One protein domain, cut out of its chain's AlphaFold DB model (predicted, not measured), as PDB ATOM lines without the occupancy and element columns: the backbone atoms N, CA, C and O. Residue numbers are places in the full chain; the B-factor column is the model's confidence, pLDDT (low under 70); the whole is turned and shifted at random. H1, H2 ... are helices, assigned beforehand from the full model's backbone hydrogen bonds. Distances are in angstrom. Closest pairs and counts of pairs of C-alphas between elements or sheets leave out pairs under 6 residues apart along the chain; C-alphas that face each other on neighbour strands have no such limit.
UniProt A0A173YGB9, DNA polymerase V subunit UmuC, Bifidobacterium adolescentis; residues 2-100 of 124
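Overview. This is residues 2 to 100 of the 124 residues of the protein "DNA polymerase V subunit UmuC" of Bifidobacterium adolescentis (UniProt A0A173YGB9). There is little regular structure here: two helices, H1 then H2, make an open L with their first residues at its corner, and long loops form most of the flat outline. The loop extremes, Leu 52 and Arg 91, mark opposite ends of the length. The printed part has 99 residues, 27 of them in the named helices, with no named strand; the class is all helix. It is loose, with a radius of gyration of the C-alphas of 16.6 A and spans of 52 by 37 by 18 A.

Along the chain. H1, residues 12 to 26, begins at C-alpha 12 (-8.077, -11.448, 146.044) and is 21.1 A long. H2, residues 63 to 74, is 16.5 A long and ends at C-alpha 74 (-10.313, -28.978, 154.597).

Arrangement. H1 and H2 are close but not clearly touching; their closest C-alphas, of Pro 12 and Ala 64, are 6.4 A apart. Their lines are about perpendicular, at 84 degrees. In both, every O i to N i+4 pair is within hydrogen-bond range.

Size, cuts and confidence. The C-alphas of Leu 52 and Arg 91, the two farthest apart, are 53.2 A apart. The link from H1 to H2, 36 residues, is long. Residues 24 to 31, of which 24 to 26 belong to H1, stand free. The printed part has no cut. The pLDDT is under 70 at residues 2, 75 and 82 to 100.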
ATOM      1  N   ASN A   2     -16.420   5.651 139.226       60.91
ATOM      2  CA  ASN A   2     -16.552   4.261 138.762       60.91
ATOM      3  C   ASN A   2     -15.577   3.369 139.556       60.91
ATOM      4  O   ASN A   2     -14.372   3.604 139.463       60.91
ATOM      5  N   PRO A   3     -16.044   2.408 140.370       75.06
ATOM      6  CA  PRO A   3     -15.180   1.632 141.244       75.06
ATOM      7  C   PRO A   3     -14.536   0.486 140.453       75.06
ATOM      8  O   PRO A   3     -14.829  -0.681 140.680       75.06
ATOM      9  N   ARG A   4     -13.667   0.832 139.505       82.00
ATOM     10  CA  ARG A   4     -12.805  -0.105 138.782       82.00
ATOM     11  C   ARG A   4     -11.370   0.049 139.312       82.00
ATOM     12  O   ARG A   4     -10.984   1.177 139.633       82.00
ATOM     13  N   PRO A   5     -10.593  -1.037 139.455       82.38
ATOM     14  CA  PRO A   5      -9.156  -0.919 139.688       82.38
ATOM     15  C   PRO A   5      -8.469  -0.202 138.511       82.38
ATOM     16  O   PRO A   5      -9.022  -0.139 137.413       82.38
ATOM     17  N   ALA A   6      -7.295   0.385 138.757       82.62
ATOM     18  CA  ALA A   6      -6.537   1.096 137.722       82.62
ATOM     19  C   ALA A   6      -6.069   0.144 136.609       82.62
ATOM     20  O   ALA A   6      -6.213   0.468 135.434       82.62
ATOM     21  N   ASP A   7      -5.628  -1.051 137.004       86.25
ATOM     22  CA  ASP A   7      -5.197  -2.135 136.125       86.25
ATOM     23  C   ASP A   7      -6.013  -3.409 136.420       86.25
ATOM     24  O   ASP A   7      -6.568  -3.542 137.522       86.25
ATOM     25  N   PRO A   8      -6.102  -4.368 135.478       88.69
ATOM     26  CA  PRO A   8      -6.624  -5.701 135.757       88.69
ATOM     27  C   PRO A   8      -5.868  -6.337 136.927       88.69
ATOM     28  O   PRO A   8      -4.645  -6.247 137.014       88.69
ATOM     29  N   THR A   9      -6.593  -6.983 137.837       88.69
ATOM     30  CA  THR A   9      -5.997  -7.599 139.026       88.69
ATOM     31  C   THR A   9      -6.643  -8.942 139.321       88.69
ATOM     32  O   THR A   9      -7.857  -9.111 139.193       88.69
ATOM     33  N   ASP A  10      -5.811  -9.890 139.723       89.75
ATOM     34  CA  ASP A  10      -6.171 -11.191 140.273       89.75
ATOM     35  C   ASP A  10      -5.974 -11.240 141.798       89.75
ATOM     36  O   ASP A  10      -6.266 -12.262 142.412       89.75
ATOM     37  N   ASP A  11      -5.501 -10.149 142.420       89.12
ATOM     38  CA  ASP A  11      -5.228 -10.090 143.854       89.12
ATOM     39  C   ASP A  11      -6.553 -10.154 144.636       89.12
ATOM     40  O   ASP A  11      -7.352  -9.201 144.621       89.12
ATOM     41  N   PRO A  12      -6.803 -11.252 145.371       88.06
ATOM     42  CA  PRO A  12      -8.077 -11.448 146.044       88.06
ATOM     43  C   PRO A  12      -8.302 -10.420 147.170       88.06
ATOM     44  O   PRO A  12      -9.450 -10.123 147.513       88.06
ATOM     45  N   SER A  13      -7.241  -9.821 147.724       87.50
ATOM     46  CA  SER A  13      -7.341  -8.790 148.765       87.50
ATOM     47  C   SER A  13      -7.821  -7.457 148.202       87.50
ATOM     48  O   SER A  13      -8.648  -6.789 148.828       87.50
ATOM     49  N   GLU A  14      -7.332  -7.065 147.024       88.44
ATOM     50  CA  GLU A  14      -7.795  -5.846 146.351       88.44
ATOM     51  C   GLU A  14      -9.241  -5.982 145.886       88.44
ATOM     52  O   GLU A  14     -10.044  -5.073 146.111       88.44
ATOM     53  N   ILE A  15      -9.603  -7.143 145.333       89.75
ATOM     54  CA  ILE A  15     -10.983  -7.456 144.948       89.75
ATOM     55  C   ILE A  15     -11.917  -7.344 146.163       89.75
ATOM     56  O   ILE A  15     -12.935  -6.651 146.104       89.75
ATOM     57  N   ALA A  16     -11.557  -7.969 147.290       88.56
ATOM     58  CA  ALA A  16     -12.354  -7.922 148.514       88.56
ATOM     59  C   ALA A  16     -12.478  -6.496 149.077       88.56
ATOM     60  O   ALA A  16     -13.572  -6.071 149.462       88.56
ATOM     61  N   ARG A  17     -11.380  -5.728 149.090       88.06
ATOM     62  CA  ARG A  17     -11.370  -4.326 149.531       88.06
ATOM     63  C   ARG A  17     -12.288  -3.462 148.668       88.06
ATOM     64  O   ARG A  17     -13.066  -2.671 149.204       88.06
ATOM     65  N   LEU A  18     -12.201  -3.604 147.348       90.62
ATOM     66  CA  LEU A  18     -13.019  -2.849 146.406       90.62
ATOM     67  C   LEU A  18     -14.502  -3.179 146.583       90.62
ATOM     68  O   LEU A  18     -15.315  -2.263 146.706       90.62
ATOM     69  N   ALA A  19     -14.844  -4.466 146.671       89.50
ATOM     70  CA  ALA A  19     -16.212  -4.916 146.904       89.50
ATOM     71  C   ALA A  19     -16.788  -4.361 148.217       89.50
ATOM     72  O   ALA A  19     -17.908  -3.849 148.227       89.50
ATOM     73  N   ALA A  20     -16.014  -4.395 149.307       87.12
ATOM     74  CA  ALA A  20     -16.432  -3.852 150.598       87.12
ATOM     75  C   ALA A  20     -16.703  -2.340 150.536       87.12
ATOM     76  O   ALA A  20     -17.701  -1.875 151.087       87.12
ATOM     77  N   ARG A  21     -15.859  -1.577 149.827       87.88
ATOM     78  CA  ARG A  21     -16.061  -0.135 149.616       87.88
ATOM     79  C   ARG A  21     -17.328   0.147 148.810       87.88
ATOM     80  O   ARG A  21     -18.140   0.962 149.228       87.88
ATOM     81  N   ILE A  22     -17.524  -0.558 147.693       89.25
ATOM     82  CA  ILE A  22     -18.728  -0.410 146.858       89.25
ATOM     83  C   ILE A  22     -19.982  -0.686 147.683       89.25
ATOM     84  O   ILE A  22     -20.946   0.075 147.605       89.25
ATOM     85  N   LEU A  23     -19.959  -1.759 148.478       87.31
ATOM     86  CA  LEU A  23     -21.068  -2.103 149.352       87.31
ATOM     87  C   LEU A  23     -21.315  -0.982 150.367       87.31
ATOM     88  O   LEU A  23     -22.442  -0.530 150.476       87.31
ATOM     89  N   ALA A  24     -20.289  -0.475 151.050       84.62
ATOM     90  CA  ALA A  24     -20.453   0.619 152.011       84.62
ATOM     91  C   ALA A  24     -21.080   1.884 151.389       84.62
ATOM     92  O   ALA A  24     -21.902   2.531 152.033       84.62
ATOM     93  N   ASP A  25     -20.736   2.198 150.138       87.56
ATOM     94  CA  ASP A  25     -21.228   3.395 149.445       87.56
ATOM     95  C   ASP A  25     -22.681   3.258 148.951       87.56
ATOM     96  O   ASP A  25     -23.419   4.241 148.907       87.56
ATOM     97  N   HIS A  26     -23.103   2.052 148.552       86.38
ATOM     98  CA  HIS A  26     -24.393   1.834 147.874       86.38
ATOM     99  C   HIS A  26     -25.429   1.113 148.738       86.38
ATOM    100  O   HIS A  26     -26.607   1.060 148.388       86.38
ATOM    101  N   CYS A  27     -25.000   0.522 149.849       84.12
ATOM    102  CA  CYS A  27     -25.821  -0.342 150.674       84.12
ATOM    103  C   CYS A  27     -26.267   0.424 151.928       84.12
ATOM    104  O   CYS A  27     -25.449   0.656 152.820       84.12
ATOM    105  N   PRO A  28     -27.549   0.820 152.033       80.25
ATOM    106  CA  PRO A  28     -28.038   1.540 153.200       80.25
ATOM    107  C   PRO A  28     -27.812   0.749 154.495       80.25
ATOM    108  O   PRO A  28     -28.037  -0.466 154.569       80.25
ATOM    109  N   THR A  29     -27.371   1.466 155.528       80.31
ATOM    110  CA  THR A  29     -27.170   0.921 156.871       80.31
ATOM    111  C   THR A  29     -28.517   0.675 157.564       80.31
ATOM    112  O   THR A  29     -29.541   1.254 157.209       80.31
ATOM    113  N   GLY A  30     -28.543  -0.235 158.544       81.62
ATOM    114  CA  GLY A  30     -29.752  -0.550 159.325       81.62
ATOM    115  C   GLY A  30     -30.673  -1.619 158.722       81.62
ATOM    116  O   GLY A  30     -31.629  -2.035 159.374       81.62
ATOM    117  N   LEU A  31     -30.366  -2.121 157.523       80.81
ATOM    118  CA  LEU A  31     -31.078  -3.233 156.892       80.81
ATOM    119  C   LEU A  31     -30.289  -4.541 157.007       80.81
ATOM    120  O   LEU A  31     -29.058  -4.557 156.984       80.81
ATOM    121  N   ARG A  32     -31.016  -5.657 157.124       76.56
ATOM    122  CA  ARG A  32     -30.433  -7.003 157.111       76.56
ATOM    123  C   ARG A  32     -30.410  -7.527 155.682       76.56
ATOM    124  O   ARG A  32     -31.456  -7.666 155.057       76.56
ATOM    125  N   TRP A  33     -29.221  -7.860 155.203       74.56
ATOM    126  CA  TRP A  33     -29.014  -8.402 153.867       74.56
ATOM    127  C   TRP A  33     -28.958  -9.925 153.930       74.56
ATOM    128  O   TRP A  33     -28.221 -10.490 154.733       74.56
ATOM    129  N   ALA A  34     -29.757 -10.598 153.101       72.94
ATOM    130  CA  ALA A  34     -29.804 -12.060 153.081       72.94
ATOM    131  C   ALA A  34     -28.608 -12.677 152.338       72.94
ATOM    132  O   ALA A  34     -28.171 -13.778 152.672       72.94
ATOM    133  N   ARG A  35     -28.095 -11.985 151.313       76.44
ATOM    134  CA  ARG A  35     -27.007 -12.451 150.451       76.44
ATOM    135  C   ARG A  35     -26.305 -11.267 149.792       76.44
ATOM    136  O   ARG A  35     -26.957 -10.292 149.432       76.44
ATOM    137  N   ALA A  36     -25.004 -11.410 149.573       80.88
ATOM    138  CA  ALA A  36     -24.213 -10.571 148.682       80.88
ATOM    139  C   ALA A  36     -23.405 -11.472 147.737       80.88
ATOM    140  O   ALA A  36     -23.078 -12.608 148.087       80.88
ATOM    141  N   ALA A  37     -23.115 -10.982 146.536       83.06
ATOM    142  CA  ALA A  37     -22.260 -11.659 145.571       83.06
ATOM    143  C   ALA A  37     -21.371 -10.627 144.873       83.06
ATOM    144  O   ALA A  37     -21.818  -9.515 144.598       83.06
ATOM    145  N   VAL A  38     -20.128 -11.012 144.589       87.81
ATOM    146  CA  VAL A  38     -19.189 -10.227 143.784       87.81
ATOM    147  C   VAL A  38     -19.097 -10.893 142.419       87.81
ATOM    148  O   VAL A  38     -18.880 -12.100 142.339       87.81
ATOM    149  N   ILE A  39     -19.293 -10.115 141.358       90.00
ATOM    150  CA  ILE A  39     -19.180 -10.578 139.975       90.00
ATOM    151  C   ILE A  39     -18.014  -9.825 139.350       90.00
ATOM    152  O   ILE A  39     -18.015  -8.594 139.336       90.00
ATOM    153  N   LEU A  40     -17.029 -10.567 138.852       90.62
ATOM    154  CA  LEU A  40     -15.917 -10.010 138.094       90.62
ATOM    155  C   LEU A  40     -16.322  -9.934 136.624       90.62
ATOM    156  O   LEU A  40     -16.803 -10.911 136.050       90.62
ATOM    157  N   THR A  41     -16.156  -8.761 136.031       90.25
ATOM    158  CA  THR A  41     -16.433  -8.492 134.620       90.25
ATOM    159  C   THR A  41     -15.160  -7.990 133.951       90.25
ATOM    160  O   THR A  41     -14.211  -7.635 134.648       90.25
ATOM    161  N   ASP A  42     -15.138  -7.951 132.613       89.75
ATOM    162  CA  ASP A  42     -13.996  -7.395 131.861       89.75
ATOM    163  C   ASP A  42     -12.695  -8.200 132.076       89.75
ATOM    164  O   ASP A  42     -11.601  -7.656 132.232       89.75
ATOM    165  N   LEU A  43     -12.832  -9.530 132.144       90.12
ATOM    166  CA  LEU A  43     -11.700 -10.438 132.323       90.12
ATOM    167  C   LEU A  43     -10.754 -10.322 131.129       90.12
ATOM    168  O   LEU A  43     -11.174 -10.420 129.976       90.12
ATOM    169  N   THR A  44      -9.474 -10.141 131.430       88.88
ATOM    170  CA  THR A  44      -8.409 -10.034 130.435       88.88
ATOM    171  C   THR A  44      -7.469 -11.216 130.585       88.88
ATOM    172  O   THR A  44      -7.157 -11.635 131.701       88.88
ATOM    173  N   ASP A  45      -7.030 -11.756 129.453       87.56
ATOM    174  CA  ASP A  45      -6.018 -12.801 129.427       87.56
ATOM    175  C   ASP A  45      -4.666 -12.266 129.927       87.56
ATOM    176  O   ASP A  45      -4.214 -11.198 129.502       87.56
ATOM    177  N   ARG A  46      -4.028 -13.009 130.840       83.06
ATOM    178  CA  ARG A  46      -2.778 -12.587 131.490       83.06
ATOM    179  C   ARG A  46      -1.653 -12.394 130.480       83.06
ATOM    180  O   ARG A  46      -0.906 -11.429 130.594       83.06
ATOM    181  N   ASP A  47      -1.555 -13.290 129.505       81.31
ATOM    182  CA  ASP A  47      -0.454 -13.308 128.543       81.31
ATOM    183  C   ASP A  47      -0.641 -12.256 127.444       81.31
ATOM    184  O   ASP A  47       0.311 -11.860 126.775       81.31
ATOM    185  N   THR A  48      -1.868 -11.763 127.279       80.31
ATOM    186  CA  THR A  48      -2.225 -10.746 126.285       80.31
ATOM    187  C   THR A  48      -2.139  -9.319 126.845       80.31
ATOM    188  O   THR A  48      -2.085  -8.352 126.079       80.31
ATOM    189  N   TYR A  49      -2.099  -9.150 128.171       80.50
ATOM    190  CA  TYR A  49      -2.020  -7.834 128.806       80.50
ATOM    191  C   TYR A  49      -0.589  -7.270 128.767       80.50
ATOM    192  O   TYR A  49       0.214  -7.457 129.678       80.50
ATOM    193  N   MET A  50      -0.269  -6.574 127.675       72.00
ATOM    194  CA  MET A  50       1.028  -5.924 127.465       72.00
ATOM    195  C   MET A  50       1.084  -4.572 128.181       72.00
ATOM    196  O   MET A  50       0.407  -3.623 127.782       72.00
ATOM    197  N   THR A  51       1.936  -4.458 129.196       78.06
ATOM    198  CA  THR A  51       2.241  -3.188 129.865       78.06
ATOM    199  C   THR A  51       3.610  -2.656 129.471       78.06
ATOM    200  O   THR A  51       4.497  -3.391 129.036       78.06
ATOM    201  N   LEU A  52       3.796  -1.349 129.640       80.62
ATOM    202  CA  LEU A  52       5.124  -0.748 129.569       80.62
ATOM    203  C   LEU A  52       5.993  -1.270 130.731       80.62
ATOM    204  O   LEU A  52       5.453  -1.497 131.818       80.62
ATOM    205  N   PRO A  53       7.318  -1.409 130.544       74.94
ATOM    206  CA  PRO A  53       8.221  -1.804 131.622       74.94
ATOM    207  C   PRO A  53       8.106  -0.869 132.835       74.94
ATOM    208  O   PRO A  53       8.244   0.348 132.692       74.94
ATOM    209  N   GLY A  54       7.866  -1.428 134.022       75.75
ATOM    210  CA  GLY A  54       7.657  -0.683 135.271       75.75
ATOM    211  C   GLY A  54       6.209  -0.250 135.536       75.75
ATOM    212  O   GLY A  54       5.950   0.392 136.556       75.75
ATOM    213  N   LEU A  55       5.276  -0.577 134.637       79.88
ATOM    214  CA  LEU A  55       3.831  -0.373 134.787       79.88
ATOM    215  C   LEU A  55       3.076  -1.711 134.806       79.88
ATOM    216  O   LEU A  55       1.914  -1.779 134.415       79.88
ATOM    217  N   GLU A  56       3.742  -2.788 135.220       80.94
ATOM    218  CA  GLU A  56       3.124  -4.102 135.330       80.94
ATOM    219  C   GLU A  56       2.017  -4.084 136.396       80.94
ATOM    220  O   GLU A  56       2.189  -3.495 137.472       80.94
ATOM    221  N   PRO A  57       0.884  -4.760 136.137       79.94
ATOM    222  CA  PRO A  57      -0.182  -4.848 137.115       79.94
ATOM    223  C   PRO A  57       0.332  -5.568 138.357       79.94
ATOM    224  O   PRO A  57       1.125  -6.514 138.290       79.94
ATOM    225  N   ARG A  58      -0.150  -5.148 139.527       78.56
ATOM    226  CA  ARG A  58       0.121  -5.900 140.746       78.56
ATOM    227  C   ARG A  58      -0.680  -7.195 140.720       78.56
ATOM    228  O   ARG A  58      -1.901  -7.181 140.878       78.56
ATOM    229  N   LEU A  59       0.057  -8.283 140.558       81.25
ATOM    230  CA  LEU A  59      -0.471  -9.635 140.556       81.25
ATOM    231  C   LEU A  59      -0.457 -10.244 141.959       81.25
ATOM    232  O   LEU A  59       0.339  -9.842 142.821       81.25
ATOM    233  N   ASP A  60      -1.319 -11.236 142.158       85.50
ATOM    234  CA  ASP A  60      -1.293 -12.075 143.345       85.50
ATOM    235  C   ASP A  60       0.081 -12.744 143.523       85.50
ATOM    236  O   ASP A  60       0.748 -13.156 142.572       85.50
ATOM    237  N   LYS A  61       0.509 -12.856 144.781       86.62
ATOM    238  CA  LYS A  61       1.785 -13.468 145.183       86.62
ATOM    239  C   LYS A  61       1.594 -14.879 145.751       86.62
ATOM    240  O   LYS A  61       2.411 -15.323 146.557       86.62
ATOM    241  N   GLY A  62       0.514 -15.560 145.363       88.50
ATOM    242  CA  GLY A  62       0.155 -16.907 145.813       88.50
ATOM    243  C   GLY A  62      -0.819 -16.940 146.992       88.50
ATOM    244  O   GLY A  62      -0.965 -17.981 147.635       88.50
ATOM    245  N   LEU A  63      -1.482 -15.823 147.317       88.19
ATOM    246  CA  LEU A  63      -2.518 -15.818 148.348       88.19
ATOM    247  C   LEU A  63      -3.750 -16.603 147.886       88.19
ATOM    248  O   LEU A  63      -4.320 -17.344 148.687       88.19
ATOM    249  N   ALA A  64      -4.145 -16.459 146.620       87.69
ATOM    250  CA  ALA A  64      -5.257 -17.203 146.040       87.69
ATOM    251  C   ALA A  64      -4.978 -18.711 146.095       87.69
ATOM    252  O   ALA A  64      -5.761 -19.457 146.683       87.69
ATOM    253  N   ASP A  65      -3.802 -19.132 145.622       91.38
ATOM    254  CA  ASP A  65      -3.377 -20.535 145.644       91.38
ATOM    255  C   ASP A  65      -3.347 -21.112 147.065       91.38
ATOM    256  O   ASP A  65      -3.787 -22.238 147.305       91.38
ATOM    257  N   ALA A  66      -2.854 -20.341 148.039       91.00
ATOM    258  CA  ALA A  66      -2.827 -20.768 149.433       91.00
ATOM    259  C   ALA A  66      -4.242 -20.968 150.000       91.00
ATOM    260  O   ALA A  66      -4.497 -21.955 150.696       91.00
ATOM    261  N   ILE A  67      -5.168 -20.053 149.700       86.69
ATOM    262  CA  ILE A  67      -6.573 -20.158 150.111       86.69
ATOM    263  C   ILE A  67      -7.223 -21.391 149.473       86.69
ATOM    264  O   ILE A  67      -7.877 -22.171 150.172       86.69
ATOM    265  N   ASP A  68      -7.002 -21.605 148.179       88.00
ATOM    266  CA  ASP A  68      -7.569 -22.732 147.444       88.00
ATOM    267  C   ASP A  68      -7.005 -24.070 147.920       88.00
ATOM    268  O   ASP A  68      -7.770 -25.009 148.138       88.00
ATOM    269  N   ALA A  69      -5.705 -24.155 148.202       91.06
ATOM    270  CA  ALA A  69      -5.093 -25.352 148.774       91.06
ATOM    271  C   ALA A  69      -5.698 -25.714 150.144       91.06
ATOM    272  O   ALA A  69      -5.949 -26.888 150.437       91.06
ATOM    273  N   ILE A  70      -5.972 -24.710 150.986       86.12
ATOM    274  CA  ILE A  70      -6.631 -24.912 152.282       86.12
ATOM    275  C   ILE A  70      -8.073 -25.393 152.078       86.12
ATOM    276  O   ILE A  70      -8.482 -26.376 152.697       86.12
ATOM    277  N   ASN A  71      -8.833 -24.744 151.196       83.06
ATOM    278  CA  ASN A  71     -10.218 -25.118 150.908       83.06
ATOM    279  C   ASN A  71     -10.325 -26.517 150.288       83.06
ATOM    280  O   ASN A  71     -11.192 -27.304 150.659       83.06
ATOM    281  N   HIS A  72      -9.403 -26.874 149.399       86.06
ATOM    282  CA  HIS A  72      -9.332 -28.208 148.817       86.06
ATOM    283  C   HIS A  72      -9.086 -29.277 149.891       86.06
ATOM    284  O   HIS A  72      -9.726 -30.327 149.895       86.06
ATOM    285  N   ARG A  73      -8.178 -29.013 150.838       83.75
ATOM    286  CA  ARG A  73      -7.810 -29.983 151.879       83.75
ATOM    287  C   ARG A  73      -8.855 -30.121 152.986       83.75
ATOM    288  O   ARG A  73      -9.029 -31.218 153.512       83.75
ATOM    289  N   TYR A  74      -9.496 -29.028 153.380       77.94
ATOM    290  CA  TYR A  74     -10.313 -28.978 154.597       77.94
ATOM    291  C   TYR A  74     -11.798 -28.673 154.348       77.94
ATOM    292  O   TYR A  74     -12.563 -28.525 155.305       77.94
ATOM    293  N   GLY A  75     -12.213 -28.620 153.082       69.88
ATOM    294  CA  GLY A  75     -13.586 -28.358 152.663       69.88
ATOM    295  C   GLY A  75     -13.799 -26.926 152.172       69.88
ATOM    296  O   GLY A  75     -13.051 -26.006 152.499       69.88
ATOM    297  N   ALA A  76     -14.843 -26.735 151.367       70.50
ATOM    298  CA  ALA A  76     -15.174 -25.426 150.816       70.50
ATOM    299  C   ALA A  76     -15.392 -24.381 151.928       70.50
ATOM    300  O   ALA A  76     -16.001 -24.678 152.955       70.50
ATOM    301  N   VAL A  77     -14.931 -23.147 151.687       70.44
ATOM    302  CA  VAL A  77     -15.077 -22.003 152.610       70.44
ATOM    303  C   VAL A  77     -14.367 -22.224 153.961       70.44
ATOM    304  O   VAL A  77     -14.720 -21.635 154.979       70.44
ATOM    305  N   HIS A  78     -13.326 -23.062 153.991       70.00
ATOM    306  CA  HIS A  78     -12.483 -23.236 155.170       70.00
ATOM    307  C   HIS A  78     -11.609 -21.993 155.410       70.00
ATOM    308  O   HIS A  78     -11.521 -21.500 156.531       70.00
ATOM    309  N   ALA A  79     -10.992 -21.436 154.378       74.44
ATOM    310  CA  ALA A  79     -10.258 -20.181 154.452       74.44
ATOM    311  C   ALA A  79     -10.807 -19.170 153.444       74.44
ATOM    312  O   ALA A  79     -11.271 -19.527 152.362       74.44
ATOM    313  N   GLY A  80     -10.738 -17.892 153.815       74.88
ATOM    314  CA  GLY A  80     -11.152 -16.776 152.974       74.88
ATOM    315  C   GLY A  80     -10.654 -15.441 153.521       74.88
ATOM    316  O   GLY A  80     -10.276 -15.320 154.689       74.88
ATOM    317  N   ILE A  81     -10.654 -14.417 152.673       76.06
ATOM    318  CA  ILE A  81     -10.250 -13.058 153.051       76.06
ATOM    319  C   ILE A  81     -11.367 -12.390 153.847       76.06
ATOM    320  O   ILE A  81     -12.543 -12.536 153.526       76.06
ATOM    321  N   GLY A  82     -11.011 -11.685 154.926       68.31
ATOM    322  CA  GLY A  82     -11.996 -11.101 155.844       68.31
ATOM    323  C   GLY A  82     -12.750 -12.141 156.685       68.31
ATOM    324  O   GLY A  82     -13.596 -11.782 157.496       68.31
ATOM    325  N   TYR A  83     -12.399 -13.425 156.558       60.66
ATOM    326  CA  TYR A  83     -12.986 -14.546 157.295       60.66
ATOM    327  C   TYR A  83     -12.424 -14.680 158.730       60.66
ATOM    328  O   TYR A  83     -12.598 -15.709 159.381       60.66
ATOM    329  N   ALA A  84     -11.736 -13.646 159.238       49.25
ATOM    330  CA  ALA A  84     -11.029 -13.619 160.520       49.25
ATOM    331  C   ALA A  84     -11.977 -13.831 161.716       49.25
ATOM    332  O   ALA A  84     -12.460 -12.885 162.329       49.25
ATOM    333  N   GLY A  85     -12.249 -15.092 162.046       50.38
ATOM    334  CA  GLY A  85     -13.058 -15.473 163.203       50.38
ATOM    335  C   GLY A  85     -14.563 -15.525 162.952       50.38
ATOM    336  O   GLY A  85     -15.303 -15.857 163.873       50.38
ATOM    337  N   ILE A  86     -15.029 -15.315 161.717       53.66
ATOM    338  CA  ILE A  86     -16.419 -15.592 161.336       53.66
ATOM    339  C   ILE A  86     -16.591 -17.106 161.134       53.66
ATOM    340  O   ILE A  86     -17.177 -17.537 160.154       53.66
ATOM    341  N   ARG A  87     -16.106 -17.950 162.048       53.28
ATOM    342  CA  ARG A  87     -16.552 -19.345 162.156       53.28
ATOM    343  C   ARG A  87     -17.444 -19.466 163.367       53.28
ATOM    344  O   ARG A  87     -17.082 -19.004 164.449       53.28
ATOM    345  N   GLY A  88     -18.615 -20.065 163.172       53.53
ATOM    346  CA  GLY A  88     -19.451 -20.449 164.295       53.53
ATOM    347  C   GLY A  88     -18.666 -21.380 165.214       53.53
ATOM    348  O   GLY A  88     -17.707 -22.025 164.794       53.53
ATOM    349  N   ARG A  89     -19.054 -21.414 166.487       48.66
ATOM    350  CA  ARG A  89     -18.754 -22.554 167.352       48.66
ATOM    351  C   ARG A  89     -20.034 -23.394 167.457       48.66
ATOM    352  O   ARG A  89     -21.074 -22.831 167.811       48.66
ATOM    353  N   GLY A  90     -19.988 -24.703 167.182       53.00
ATOM    354  CA  GLY A  90     -21.120 -25.627 167.337       53.00
ATOM    355  C   GLY A  90     -21.432 -26.623 166.194       53.00
ATOM    356  O   GLY A  90     -20.684 -26.902 165.274       53.00
ATOM    357  N   ARG A  91     -22.613 -27.244 166.259       52.94
ATOM    358  CA  ARG A  91     -23.046 -28.334 165.349       52.94
ATOM    359  C   ARG A  91     -23.087 -27.939 163.854       52.94
ATOM    360  O   ARG A  91     -23.018 -28.797 162.970       52.94
ATOM    361  N   ASP A  92     -23.159 -26.640 163.586       52.69
ATOM    362  CA  ASP A  92     -23.337 -26.023 162.266       52.69
ATOM    363  C   ASP A  92     -22.025 -25.468 161.662       52.69
ATOM    364  O   ASP A  92     -22.090 -24.662 160.737       52.69
ATOM    365  N   ASP A  93     -20.857 -25.889 162.172       50.88
ATOM    366  CA  ASP A  93     -19.499 -25.320 161.972       50.88
ATOM    367  C   ASP A  93     -18.905 -25.315 160.544       50.88
ATOM    368  O   ASP A  93     -17.689 -25.269 160.365       50.88
ATOM    369  N   ALA A  94     -19.747 -25.294 159.512       52.22
ATOM    370  CA  ALA A  94     -19.367 -24.832 158.178       52.22
ATOM    371  C   ALA A  94     -19.824 -23.387 157.892       52.22
ATOM    372  O   ALA A  94     -19.271 -22.746 157.002       52.22
ATOM    373  N   ASP A  95     -20.802 -22.860 158.640       52.97
ATOM    374  CA  ASP A  95     -21.334 -21.520 158.400       52.97
ATOM    375  C   ASP A  95     -20.689 -20.450 159.280       52.97
ATOM    376  O   ASP A  95     -20.232 -20.676 160.408       52.97
ATOM    377  N   THR A  96     -20.686 -19.248 158.712       52.53
ATOM    378  CA  THR A  96     -20.112 -18.043 159.278       52.53
ATOM    379  C   THR A  96     -20.554 -17.836 160.733       52.53
ATOM    380  O   THR A  96     -21.743 -17.838 161.040       52.53
ATOM    381  N   GLY A  97     -19.606 -17.614 161.646       52.44
ATOM    382  CA  GLY A  97     -19.809 -17.260 163.064       52.44
ATOM    383  C   GLY A  97     -20.444 -15.901 163.315       52.44
ATOM    384  O   GLY A  97     -20.249 -15.317 164.373       52.44
ATOM    385  N   ALA A  98     -21.168 -15.385 162.331       55.78
ATOM    386  CA  ALA A  98     -21.922 -14.165 162.459       55.78
ATOM    387  C   ALA A  98     -23.173 -14.395 163.321       55.78
ATOM    388  O   ALA A  98     -23.723 -15.497 163.366       55.78
ATOM    389  N   ASP A  99     -23.665 -13.334 163.963       53.03
ATOM    390  CA  ASP A  99     -24.893 -13.382 164.772       53.03
ATOM    391  C   ASP A  99     -26.130 -13.774 163.946       53.03
ATOM    392  O   ASP A  99     -27.112 -14.299 164.477       53.03
ATOM    393  N   TRP A 100     -26.090 -13.539 162.630       54.53
ATOM    394  CA  TRP A 100     -27.087 -14.041 161.691       54.53
ATOM    395  C   TRP A 100     -26.619 -15.393 161.130       54.53
ATOM    396  O   TRP A 100     -25.580 -15.496 160.483       54.53
TER     397      TRP A 100